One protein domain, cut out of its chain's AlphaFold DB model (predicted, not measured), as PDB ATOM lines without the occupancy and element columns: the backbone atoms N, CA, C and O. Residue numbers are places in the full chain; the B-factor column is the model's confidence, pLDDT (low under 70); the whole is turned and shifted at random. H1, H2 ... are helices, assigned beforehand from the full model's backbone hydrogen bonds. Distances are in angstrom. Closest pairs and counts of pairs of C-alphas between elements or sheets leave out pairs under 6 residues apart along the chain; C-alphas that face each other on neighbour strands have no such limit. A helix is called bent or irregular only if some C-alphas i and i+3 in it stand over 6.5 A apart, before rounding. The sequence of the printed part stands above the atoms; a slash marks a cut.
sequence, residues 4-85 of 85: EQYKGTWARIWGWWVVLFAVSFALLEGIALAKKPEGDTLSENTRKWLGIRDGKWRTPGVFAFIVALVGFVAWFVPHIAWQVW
ATOM      1  N   GLU A   4      74.732 -33.271   7.115       79.00
ATOM      2  CA  GLU A   4      74.126 -32.521   6.008       79.00
ATOM      3  C   GLU A   4      73.445 -33.416   4.959       79.00
ATOM      4  O   GLU A   4      72.374 -33.085   4.447       79.00
ATOM      5  N   GLN A   5      74.022 -34.583   4.659       79.38
ATOM      6  CA  GLN A   5      73.417 -35.545   3.733       79.38
ATOM      7  C   GLN A   5      72.147 -36.179   4.316       79.38
ATOM      8  O   GLN A   5      71.181 -36.397   3.578       79.38
ATOM      9  N   TYR A   6      72.128 -36.459   5.622       80.75
ATOM     10  CA  TYR A   6      70.957 -36.991   6.323       80.75
ATOM     11  C   TYR A   6      69.792 -35.992   6.278       80.75
ATOM     12  O   TYR A   6      68.709 -36.324   5.788       80.75
ATOM     13  N   LYS A   7      70.047 -34.744   6.683       80.38
ATOM     14  CA  LYS A   7      69.074 -33.643   6.681       80.38
ATOM     15  C   LYS A   7      68.502 -33.384   5.284       80.38
ATOM     16  O   LYS A   7      67.285 -33.351   5.096       80.38
ATOM     17  N   GLY A   8      69.369 -33.320   4.269       83.69
ATOM     18  CA  GLY A   8      68.959 -33.148   2.872       83.69
ATOM     19  C   GLY A   8      68.113 -34.304   2.322       83.69
ATOM     20  O   GLY A   8      67.193 -34.080   1.535       83.69
ATOM     21  N   THR A   9      68.384 -35.539   2.749       86.38
ATOM     22  CA  THR A   9      67.612 -36.719   2.330       86.38
ATOM     23  C   THR A   9      66.211 -36.698   2.933       86.38
ATOM     24  O   THR A   9      65.228 -36.846   2.207       86.38
ATOM     25  N   TRP A  10      66.095 -36.433   4.234       82.75
ATOM     26  CA  TRP A  10      64.802 -36.354   4.913       82.75
ATOM     27  C   TRP A  10      63.953 -35.179   4.445       82.75
ATOM     28  O   TRP A  10      62.757 -35.358   4.222       82.75
ATOM     29  N   ALA A  11      64.551 -34.010   4.198       84.50
ATOM     30  CA  ALA A  11      63.836 -32.871   3.624       84.50
ATOM     31  C   ALA A  11      63.210 -33.214   2.259       84.50
ATOM     32  O   ALA A  11      62.059 -32.865   1.995       84.50
ATOM     33  N   ARG A  12      63.928 -33.959   1.404       89.50
ATOM     34  CA  ARG A  12      63.398 -34.436   0.114       89.50
ATOM     35  C   ARG A  12      62.288 -35.465   0.285       89.50
ATOM     36  O   ARG A  12      61.297 -35.379  -0.431       89.50
ATOM     37  N   ILE A  13      62.438 -36.414   1.211       90.50
ATOM     38  CA  ILE A  13      61.402 -37.416   1.508       90.50
ATOM     39  C   ILE A  13      60.115 -36.720   1.955       90.50
ATOM     40  O   ILE A  13      59.054 -36.993   1.400       90.50
ATOM     41  N   TRP A  14      60.210 -35.777   2.895       86.50
ATOM     42  CA  TRP A  14      59.063 -34.994   3.354       86.50
ATOM     43  C   TRP A  14      58.444 -34.154   2.235       86.50
ATOM     44  O   TRP A  14      57.224 -34.149   2.087       86.50
ATOM     45  N   GLY A  15      59.266 -33.507   1.403       90.06
ATOM     46  CA  GLY A  15      58.791 -32.765   0.234       90.06
ATOM     47  C   GLY A  15      58.002 -33.648  -0.737       90.06
ATOM     48  O   GLY A  15      56.879 -33.310  -1.111       90.06
ATOM     49  N   TRP A  16      58.544 -34.816  -1.093       93.25
ATOM     50  CA  TRP A  16      57.856 -35.782  -1.952       93.25
ATOM     51  C   TRP A  16      56.575 -36.318  -1.328       93.25
ATOM     52  O   TRP A  16      55.576 -36.459  -2.030       93.25
ATOM     53  N   TRP A  17      56.579 -36.584  -0.024       91.44
ATOM     54  CA  TRP A  17      55.398 -37.053   0.688       91.44
ATOM     55  C   TRP A  17      54.253 -36.032   0.623       91.44
ATOM     56  O   TRP A  17      53.131 -36.400   0.281       91.44
ATOM     57  N   VAL A  18      54.539 -34.743   0.852       89.38
ATOM     58  CA  VAL A  18      53.539 -33.663   0.748       89.38
ATOM     59  C   VAL A  18      52.990 -33.548  -0.674       89.38
ATOM     60  O   VAL A  18      51.777 -33.441  -0.855       89.38
ATOM     61  N   VAL A  19      53.861 -33.605  -1.688       94.12
ATOM     62  CA  VAL A  19      53.450 -33.551  -3.101       94.12
ATOM     63  C   VAL A  19      52.554 -34.735  -3.453       94.12
ATOM     64  O   VAL A  19      51.481 -34.534  -4.015       94.12
ATOM     65  N   LEU A  20      52.957 -35.959  -3.098       93.62
ATOM     66  CA  LEU A  20      52.164 -37.162  -3.350       93.62
ATOM     67  C   LEU A  20      50.797 -37.071  -2.676       93.62
ATOM     68  O   LEU A  20      49.786 -37.309  -3.329       93.62
ATOM     69  N   PHE A  21      50.753 -36.659  -1.409       89.31
ATOM     70  CA  PHE A  21      49.501 -36.506  -0.676       89.31
ATOM     71  C   PHE A  21      48.563 -35.488  -1.344       89.31
ATOM     72  O   PHE A  21      47.390 -35.785  -1.579       89.31
ATOM     73  N   ALA A  22      49.082 -34.313  -1.718       87.62
ATOM     74  CA  ALA A  22      48.305 -33.270  -2.385       87.62
ATOM     75  C   ALA A  22      47.787 -33.715  -3.765       87.62
ATOM     76  O   ALA A  22      46.620 -33.491  -4.090       87.62
ATOM     77  N   VAL A  23      48.628 -34.380  -4.562       91.94
ATOM     78  CA  VAL A  23      48.254 -34.891  -5.891       91.94
ATOM     79  C   VAL A  23      47.217 -36.005  -5.780       91.94
ATOM     80  O   VAL A  23      46.220 -35.973  -6.498       91.94
ATOM     81  N   SER A  24      47.398 -36.964  -4.870       87.56
ATOM     82  CA  SER A  24      46.419 -38.031  -4.636       87.56
ATOM     83  C   SER A  24      45.062 -37.468  -4.219       87.56
ATOM     84  O   SER A  24      44.045 -37.898  -4.758       87.56
ATOM     85  N   PHE A  25      45.036 -36.474  -3.326       86.88
ATOM     86  CA  PHE A  25      43.799 -35.796  -2.942       86.88
ATOM     87  C   PHE A  25      43.118 -35.129  -4.145       86.88
ATOM     88  O   PHE A  25      41.932 -35.352  -4.382       86.88
ATOM     89  N   ALA A  26      43.870 -34.364  -4.943       86.56
ATOM     90  CA  ALA A  26      43.339 -33.677  -6.120       86.56
ATOM     91  C   ALA A  26      42.793 -34.648  -7.180       86.56
ATOM     92  O   ALA A  26      41.752 -34.382  -7.776       86.56
ATOM     93  N   LEU A  27      43.465 -35.782  -7.402       87.94
ATOM     94  CA  LEU A  27      43.010 -36.811  -8.337       87.94
ATOM     95  C   LEU A  27      41.726 -37.488  -7.859       87.94
ATOM     96  O   LEU A  27      40.796 -37.638  -8.646       87.94
ATOM     97  N   LEU A  28      41.657 -37.883  -6.584       84.00
ATOM     98  CA  LEU A  28      40.471 -38.532  -6.023       84.00
ATOM     99  C   LEU A  28      39.256 -37.600  -6.055       84.00
ATOM    100  O   LEU A  28      38.199 -37.997  -6.543       84.00
ATOM    101  N   GLU A  29      39.425 -36.351  -5.617       80.69
ATOM    102  CA  GLU A  29      38.363 -35.342  -5.673       80.69
ATOM    103  C   GLU A  29      37.980 -35.031  -7.129       80.69
ATOM    104  O   GLU A  29      36.800 -34.981  -7.464       80.69
ATOM    105  N   GLY A  30      38.958 -34.898  -8.031       83.25
ATOM    106  CA  GLY A  30      38.719 -34.654  -9.455       83.25
ATOM    107  C   GLY A  30      37.939 -35.781 -10.139       83.25
ATOM    108  O   GLY A  30      37.015 -35.513 -10.908       83.25
ATOM    109  N   ILE A  31      38.253 -37.043  -9.831       82.19
ATOM    110  CA  ILE A  31      37.518 -38.212 -10.339       82.19
ATOM    111  C   ILE A  31      36.095 -38.245  -9.772       82.19
ATOM    112  O   ILE A  31      35.153 -38.505 -10.524       82.19
ATOM    113  N   ALA A  32      35.921 -37.969  -8.477       77.94
ATOM    114  CA  ALA A  32      34.603 -37.920  -7.849       77.94
ATOM    115  C   ALA A  32      33.725 -36.819  -8.475       77.94
ATOM    116  O   ALA A  32      32.587 -37.079  -8.870       77.94
ATOM    117  N   LEU A  33      34.288 -35.622  -8.685       77.44
ATOM    118  CA  LEU A  33      33.617 -34.510  -9.365       77.44
ATOM    119  C   LEU A  33      33.236 -34.849 -10.813       77.44
ATOM    120  O   LEU A  33      32.150 -34.490 -11.264       77.44
ATOM    121  N   ALA A  34      34.102 -35.559 -11.542       79.94
ATOM    122  CA  ALA A  34      33.830 -35.968 -12.918       79.94
ATOM    123  C   ALA A  34      32.705 -37.013 -13.016       79.94
ATOM    124  O   ALA A  34      31.920 -36.981 -13.965       79.94
ATOM    125  N   LYS A  35      32.602 -37.925 -12.040       76.00
ATOM    126  CA  LYS A  35      31.564 -38.968 -12.000       76.00
ATOM    127  C   LYS A  35      30.198 -38.460 -11.516       76.00
ATOM    128  O   LYS A  35      29.199 -39.119 -11.789       76.00
ATOM    129  N   LYS A  36      30.151 -37.321 -10.811       65.81
ATOM    130  CA  LYS A  36      28.943 -36.708 -10.222       65.81
ATOM    131  C   LYS A  36      28.012 -37.638  -9.398       65.81
ATOM    132  O   LYS A  36      26.798 -37.439  -9.479       65.81
ATOM    133  N   PRO A  37      28.468 -38.629  -8.609       67.69
ATOM    134  CA  PRO A  37      27.571 -39.263  -7.648       67.69
ATOM    135  C   PRO A  37      27.407 -38.315  -6.450       67.69
ATOM    136  O   PRO A  37      28.399 -37.883  -5.860       67.69
ATOM    137  N   GLU A  38      26.175 -37.957  -6.094       60.56
ATOM    138  CA  GLU A  38      25.922 -37.192  -4.868       60.56
ATOM    139  C   GLU A  38      26.393 -37.997  -3.643       60.56
ATOM    140  O   GLU A  38      26.025 -39.162  -3.483       60.56
ATOM    141  N   GLY A  39      27.203 -37.385  -2.769       64.31
ATOM    142  CA  GLY A  39      27.672 -38.004  -1.526       64.31
ATOM    143  C   GLY A  39      28.942 -38.854  -1.633       64.31
ATOM    144  O   GLY A  39      29.271 -39.532  -0.661       64.31
ATOM    145  N   ASP A  40      29.645 -38.826  -2.768       69.44
ATOM    146  CA  ASP A  40      30.842 -39.649  -3.021       69.44
ATOM    147  C   ASP A  40      32.137 -38.821  -3.134       69.44
ATOM    148  O   ASP A  40      33.215 -39.354  -3.401       69.44
ATOM    149  N   THR A  41      32.068 -37.502  -2.918       79.12
ATOM    150  CA  THR A  41      33.278 -36.670  -2.858       79.12
ATOM    151  C   THR A  41      33.952 -36.772  -1.492       79.12
ATOM    152  O   THR A  41      33.320 -36.929  -0.439       79.12
ATOM    153  N   LEU A  42      35.279 -36.654  -1.488       76.94
ATOM    154  CA  LEU A  42      36.085 -36.716  -0.272       76.94
ATOM    155  C   LEU A  42      35.764 -35.519   0.632       76.94
ATOM    156  O   LEU A  42      35.708 -35.653   1.859       76.94
ATOM    157  N   SER A  43      35.471 -34.364   0.030       78.12
ATOM    158  CA  SER A  43      35.026 -33.171   0.748       78.12
ATOM    159  C   SER A  43      33.647 -33.334   1.408       78.12
ATOM    160  O   SER A  43      33.484 -32.906   2.554       78.12
ATOM    161  N   GLU A  44      32.673 -33.996   0.777       80.12
ATOM    162  CA  GLU A  44      31.365 -34.301   1.385       80.12
ATOM    163  C   GLU A  44      31.481 -35.288   2.548       80.12
ATOM    164  O   GLU A  44      30.928 -35.041   3.624       80.12
ATOM    165  N   ASN A  45      32.256 -36.363   2.385       83.69
ATOM    166  CA  ASN A  45      32.495 -37.319   3.467       83.69
ATOM    167  C   ASN A  45      33.240 -36.680   4.643       83.69
ATOM    168  O   ASN A  45      32.884 -36.913   5.799       83.69
ATOM    169  N   THR A  46      34.213 -35.811   4.365       83.88
ATOM    170  CA  THR A  46      34.914 -35.048   5.405       83.88
ATOM    171  C   THR A  46      33.950 -34.125   6.151       83.88
ATOM    172  O   THR A  46      33.955 -34.088   7.380       83.88
ATOM    173  N   ARG A  47      33.058 -33.418   5.443       83.25
ATOM    174  CA  ARG A  47      32.016 -32.585   6.071       83.25
ATOM    175  C   ARG A  47      31.077 -33.412   6.939       83.25
ATOM    176  O   ARG A  47      30.802 -33.010   8.066       83.25
ATOM    177  N   LYS A  48      30.632 -34.573   6.452       83.88
ATOM    178  CA  LYS A  48      29.777 -35.503   7.200       83.88
ATOM    179  C   LYS A  48      30.469 -36.009   8.465       83.88
ATOM    180  O   LYS A  48      29.851 -36.007   9.525       83.88
ATOM    181  N   TRP A  49      31.748 -36.370   8.372       84.00
ATOM    182  CA  TRP A  49      32.564 -36.788   9.514       84.00
ATOM    183  C   TRP A  49      32.726 -35.670  10.555       84.00
ATOM    184  O   TRP A  49      32.557 -35.904  11.747       84.00
ATOM    185  N   LEU A  50      32.940 -34.429  10.107       85.19
ATOM    186  CA  LEU A  50      32.998 -33.243  10.970       85.19
ATOM    187  C   LEU A  50      31.612 -32.757  11.443       85.19
ATOM    188  O   LEU A  50      31.510 -31.771  12.178       85.19
ATOM    189  N   GLY A  51      30.534 -33.426  11.026       83.56
ATOM    190  CA  GLY A  51      29.156 -33.074  11.359       83.56
ATOM    191  C   GLY A  51      28.664 -31.763  10.736       83.56
ATOM    192  O   GLY A  51      27.662 -31.220  11.195       83.56
ATOM    193  N   ILE A  52      29.348 -31.234   9.719       83.69
ATOM    194  CA  ILE A  52      28.970 -30.000   9.023       83.69
ATOM    195  C   ILE A  52      27.699 -30.275   8.207       83.69
ATOM    196  O   ILE A  52      27.740 -30.988   7.206       83.69
ATOM    197  N   ARG A  53      26.570 -29.691   8.626       73.69
ATOM    198  CA  ARG A  53      25.292 -29.698   7.892       73.69
ATOM    199  C   ARG A  53      24.894 -28.268   7.544       73.69
ATOM    200  O   ARG A  53      25.011 -27.377   8.386       73.69
ATOM    201  N   ASP A  54      24.455 -28.056   6.307       67.69
ATOM    202  CA  ASP A  54      23.756 -26.844   5.853       67.69
ATOM    203  C   ASP A  54      24.458 -25.520   6.218       67.69
ATOM    204  O   ASP A  54      23.856 -24.588   6.748       67.69
ATOM    205  N   GLY A  55      25.777 -25.442   5.997       63.09
ATOM    206  CA  GLY A  55      26.565 -24.221   6.232       63.09
ATOM    207  C   GLY A  55      26.901 -23.921   7.701       63.09
ATOM    208  O   GLY A  55      27.615 -22.956   7.987       63.09
ATOM    209  N   LYS A  56      26.472 -24.754   8.659       71.25
ATOM    210  CA  LYS A  56      26.906 -24.645  10.060       71.25
ATOM    211  C   LYS A  56      28.283 -25.276  10.246       71.25
ATOM    212  O   LYS A  56      28.425 -26.451  10.548       71.25
ATOM    213  N   TRP A  57      29.304 -24.441  10.094       71.94
ATOM    214  CA  TRP A  57      30.712 -24.736  10.367       71.94
ATOM    215  C   TRP A  57      31.082 -24.782  11.861       71.94
ATOM    216  O   TRP A  57      32.106 -25.345  12.226       71.94
ATOM    217  N   ARG A  58      30.254 -24.215  12.748       76.94
ATOM    218  CA  ARG A  58      30.485 -24.233  14.204       76.94
ATOM    219  C   ARG A  58      29.943 -25.514  14.835       76.94
ATOM    220  O   ARG A  58      28.965 -25.477  15.578       76.94
ATOM    221  N   THR A  59      30.554 -26.645  14.506       83.31
ATOM    222  CA  THR A  59      30.228 -27.940  15.113       83.31
ATOM    223  C   THR A  59      31.326 -28.360  16.093       83.31
ATOM    224  O   THR A  59      32.483 -27.958  15.932       83.31
ATOM    225  N   PRO A  60      31.007 -29.195  17.099       85.06
ATOM    226  CA  PRO A  60      32.019 -29.768  17.986       85.06
ATOM    227  C   PRO A  60      33.106 -30.540  17.224       85.06
ATOM    228  O   PRO A  60      34.273 -30.471  17.597       85.06
ATOM    229  N   GLY A  61      32.740 -31.217  16.128       83.69
ATOM    230  CA  GLY A  61      33.677 -31.943  15.266       83.69
ATOM    231  C   GLY A  61      34.688 -31.023  14.580       83.69
ATOM    232  O   GLY A  61      35.884 -31.294  14.620       83.69
ATOM    233  N   VAL A  62      34.237 -29.892  14.025       86.12
ATOM    234  CA  VAL A  62      35.135 -28.881  13.438       86.12
ATOM    235  C   VAL A  62      36.058 -28.290  14.495       86.12
ATOM    236  O   VAL A  62      37.254 -28.151  14.250       86.12
ATOM    237  N   PHE A  63      35.536 -27.973  15.680       87.56
ATOM    238  CA  PHE A  63      36.358 -27.434  16.759       87.56
ATOM    239  C   PHE A  63      37.428 -28.435  17.213       87.56
ATOM    240  O   PHE A  63      38.601 -28.078  17.293       87.56
ATOM    241  N   ALA A  64      37.048 -29.696  17.436       87.81
ATOM    242  CA  ALA A  64      37.980 -30.762  17.794       87.81
ATOM    243  C   ALA A  64      39.054 -30.963  16.715       87.81
ATOM    244  O   ALA A  64      40.233 -31.074  17.041       87.81
ATOM    245  N   PHE A  65      38.663 -30.943  15.437       88.44
ATOM    246  CA  PHE A  65      39.598 -31.043  14.322       88.44
ATOM    247  C   PHE A  65      40.574 -29.866  14.273       88.44
ATOM    248  O   PHE A  65      41.771 -30.085  14.136       88.44
ATOM    249  N   ILE A  66      40.095 -28.629  14.433       91.19
ATOM    250  CA  ILE A  66      40.956 -27.438  14.458       91.19
ATOM    251  C   ILE A  66      41.941 -27.516  15.623       91.19
ATOM    252  O   ILE A  66      43.131 -27.301  15.417       91.19
ATOM    253  N   VAL A  67      41.479 -27.850  16.830       93.25
ATOM    254  CA  VAL A  67      42.353 -27.976  18.007       93.25
ATOM    255  C   VAL A  67      43.405 -29.064  17.787       93.25
ATOM    256  O   VAL A  67      44.585 -28.824  18.035       93.25
ATOM    257  N   ALA A  68      43.003 -30.227  17.271       91.81
ATOM    258  CA  ALA A  68      43.923 -31.313  16.954       91.81
ATOM    259  C   ALA A  68      44.932 -30.911  15.871       91.81
ATOM    260  O   ALA A  68      46.120 -31.184  16.020       91.81
ATOM    261  N   LEU A  69      44.490 -30.226  14.814       92.38
ATOM    262  CA  LEU A  69      45.348 -29.784  13.718       92.38
ATOM    263  C   LEU A  69      46.342 -28.715  14.175       92.38
ATOM    264  O   LEU A  69      47.522 -28.808  13.859       92.38
ATOM    265  N   VAL A  70      45.887 -27.720  14.937       94.19
ATOM    266  CA  VAL A  70      46.753 -26.674  15.496       94.19
ATOM    267  C   VAL A  70      47.759 -27.286  16.464       94.19
ATOM    268  O   VAL A  70      48.945 -26.990  16.358       94.19
ATOM    269  N   GLY A  71      47.319 -28.174  17.361       93.25
ATOM    270  CA  GLY A  71      48.211 -28.894  18.271       93.25
ATOM    271  C   GLY A  71      49.231 -29.750  17.523       93.25
ATOM    272  O   GLY A  71      50.419 -29.710  17.835       93.25
ATOM    273  N   PHE A  72      48.787 -30.458  16.481       91.62
ATOM    274  CA  PHE A  72      49.663 -31.232  15.614       91.62
ATOM    275  C   PHE A  72      50.688 -30.337  14.922       91.62
ATOM    276  O   PHE A  72      51.868 -30.617  15.035       91.62
ATOM    277  N   VAL A  73      50.288 -29.242  14.269       92.81
ATOM    278  CA  VAL A  73      51.209 -28.320  13.579       92.81
ATOM    279  C   VAL A  73      52.195 -27.685  14.561       92.81
ATOM    280  O   VAL A  73      53.391 -27.638  14.279       92.81
ATOM    281  N   ALA A  74      51.710 -27.242  15.724       92.31
ATOM    282  CA  ALA A  74      52.528 -26.624  16.764       92.31
ATOM    283  C   ALA A  74      53.592 -27.576  17.330       92.31
ATOM    284  O   ALA A  74      54.656 -27.116  17.724       92.31
ATOM    285  N   TRP A  75      53.333 -28.885  17.354       90.19
ATOM    286  CA  TRP A  75      54.321 -29.892  17.741       90.19
ATOM    287  C   TRP A  75      55.186 -30.348  16.559       90.19
ATOM    288  O   TRP A  75      56.410 -30.386  16.649       90.19
ATOM    289  N   PHE A  76      54.558 -30.674  15.435       85.88
ATOM    290  CA  PHE A  76      55.166 -31.353  14.298       85.88
ATOM    291  C   PHE A  76      56.177 -30.478  13.559       85.88
ATOM    292  O   PHE A  76      57.265 -30.949  13.240       85.88
ATOM    293  N   VAL A  77      55.855 -29.203  13.317       86.75
ATOM    294  CA  VAL A  77      56.759 -28.278  12.616       86.75
ATOM    295  C   VAL A  77      58.082 -28.100  13.369       86.75
ATOM    296  O   VAL A  77      59.124 -28.348  12.762       86.75
ATOM    297  N   PRO A  78      58.098 -27.736  14.668       87.56
ATOM    298  CA  PRO A  78      59.354 -27.651  15.404       87.56
ATOM    299  C   PRO A  78      60.011 -29.017  15.606       87.56
ATOM    300  O   PRO A  78      61.233 -29.084  15.591       87.56
ATOM    301  N   HIS A  79      59.253 -30.110  15.746       81.12
ATOM    302  CA  HIS A  79      59.836 -31.448  15.874       81.12
ATOM    303  C   HIS A  79      60.616 -31.858  14.621       81.12
ATOM    304  O   HIS A  79      61.753 -32.310  14.726       81.12
ATOM    305  N   ILE A  80      60.049 -31.636  13.434       79.12
ATOM    306  CA  ILE A  80      60.738 -31.878  12.165       79.12
ATOM    307  C   ILE A  80      61.883 -30.892  11.967       79.12
ATOM    308  O   ILE A  80      62.967 -31.320  11.595       79.12
ATOM    309  N   ALA A  81      61.696 -29.603  12.252       79.19
ATOM    310  CA  ALA A  81      62.787 -28.635  12.157       79.19
ATOM    311  C   ALA A  81      63.954 -28.991  13.095       79.19
ATOM    312  O   ALA A  81      65.104 -28.809  12.732       79.19
ATOM    313  N   TRP A  82      63.681 -29.549  14.272       80.19
ATOM    314  CA  TRP A  82      64.720 -29.968  15.210       80.19
ATOM    315  C   TRP A  82      65.372 -31.308  14.843       80.19
ATOM    316  O   TRP A  82      66.559 -31.502  15.078       80.19
ATOM    317  N   GLN A  83      64.613 -32.265  14.302       67.69
ATOM    318  CA  GLN A  83      65.140 -33.592  13.948       67.69
ATOM    319  C   GLN A  83      65.769 -33.657  12.553       67.69
ATOM    320  O   GLN A  83      66.617 -34.508  12.298       67.69
ATOM    321  N   VAL A  84      65.336 -32.789  11.639       61.28
ATOM    322  CA  VAL A  84      65.745 -32.787  10.229       61.28
ATOM    323  C   VAL A  84      66.641 -31.592   9.892       61.28
ATOM    324  O   VAL A  84      67.242 -31.614   8.823       61.28
ATOM    325  N   TRP A  85      66.775 -30.568  10.745       52.59
ATOM    326  CA  TRP A  85      67.579 -29.367  10.465       52.59
ATOM    327  C   TRP A  85      68.677 -29.077  11.477       52.59
ATOM    328  O   TRP A  85      68.728 -29.681  12.567       52.59
TER     329      TRP A  85
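Overview. This is residues 4 to 85 of the 85 residues of an uncharacterized protein of Micromonospora sp. CB01531 (UniProt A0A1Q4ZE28). Two long helices, H1 and H3, make the long sides of a flat, open triangle, and the short helix H2 stands across the wide end between them. H1 and H3 run opposite ways and draw together at the other end, where the first turns of H1 meet Val 84 of H3; the middle of the frame is empty. The printed part has 82 residues with three named helices, in the order H1, H2, H3, and no named strand; the class is all helix. The whole is loose, with a radius of gyration of the C-alphas of 17.1 A, and it spans 50 by 31 by 13 A.

Along the chain. H1 comes first, residues 4 to 35, and is the longest helix by residues; it runs 46.7 A from C-alpha 4 at (74.126, -32.521, 6.008) to C-alpha 35 at (31.564, -38.968, -12.000). H2 follows with residues 42 to 49, 10.4 A from first to last C-alpha. H3, residues 60 to 84, measures 34.7 A and ends at C-alpha 84, at (65.745, -32.787, 10.229). H3 is neither bent nor irregular, but only just: C-alphas 74 and 77 are 6.2 A apart.

Arrangement. H1 touches H2 with residues 28 to 32 alone; the closest C-alphas are those of Glu 29 and Leu 42, 6.0 A apart. The lines of H1 and H2 are about perpendicular, at 89 degrees. H2 and H3 are close but not clearly touching, with the closest C-alphas, those of Trp 49 and Gly 61, 7.6 A apart. They run opposite ways at a steep tilt of 61 degrees. H3 touches H1 with residue 84 alone, and H1 touches H3 with residues 6 to 11 alone; the closest C-alphas, those of Lys 7 and Val 84, are 4.9 A apart. H1 and H3 run opposite ways at a shallow tilt of 29 degrees, and their centres are 18.5 A apart. Residues 15 to 24, which belong to H1, and residues 66 to 79, which belong to H3, stand free. In H1 and H2 every O i to N i+4 pair is within hydrogen-bond range; in H3 it is 20 of 21.

Size, cuts and confidence. The two C-alphas farthest apart are those of Glu 4 and Asp 54, at 50.7 A, while the first and last printed C-alphas, those of Glu 4 and Trp 85, are 8.5 A apart. The printed part has no cut. The links from H1 to H2, 6 residues, and from H2 to H3, 10 residues, are both short. The mean pLDDT of the printed part is 82.4; residues 36 to 40, 54 to 55 and 83 to 85 are under 70.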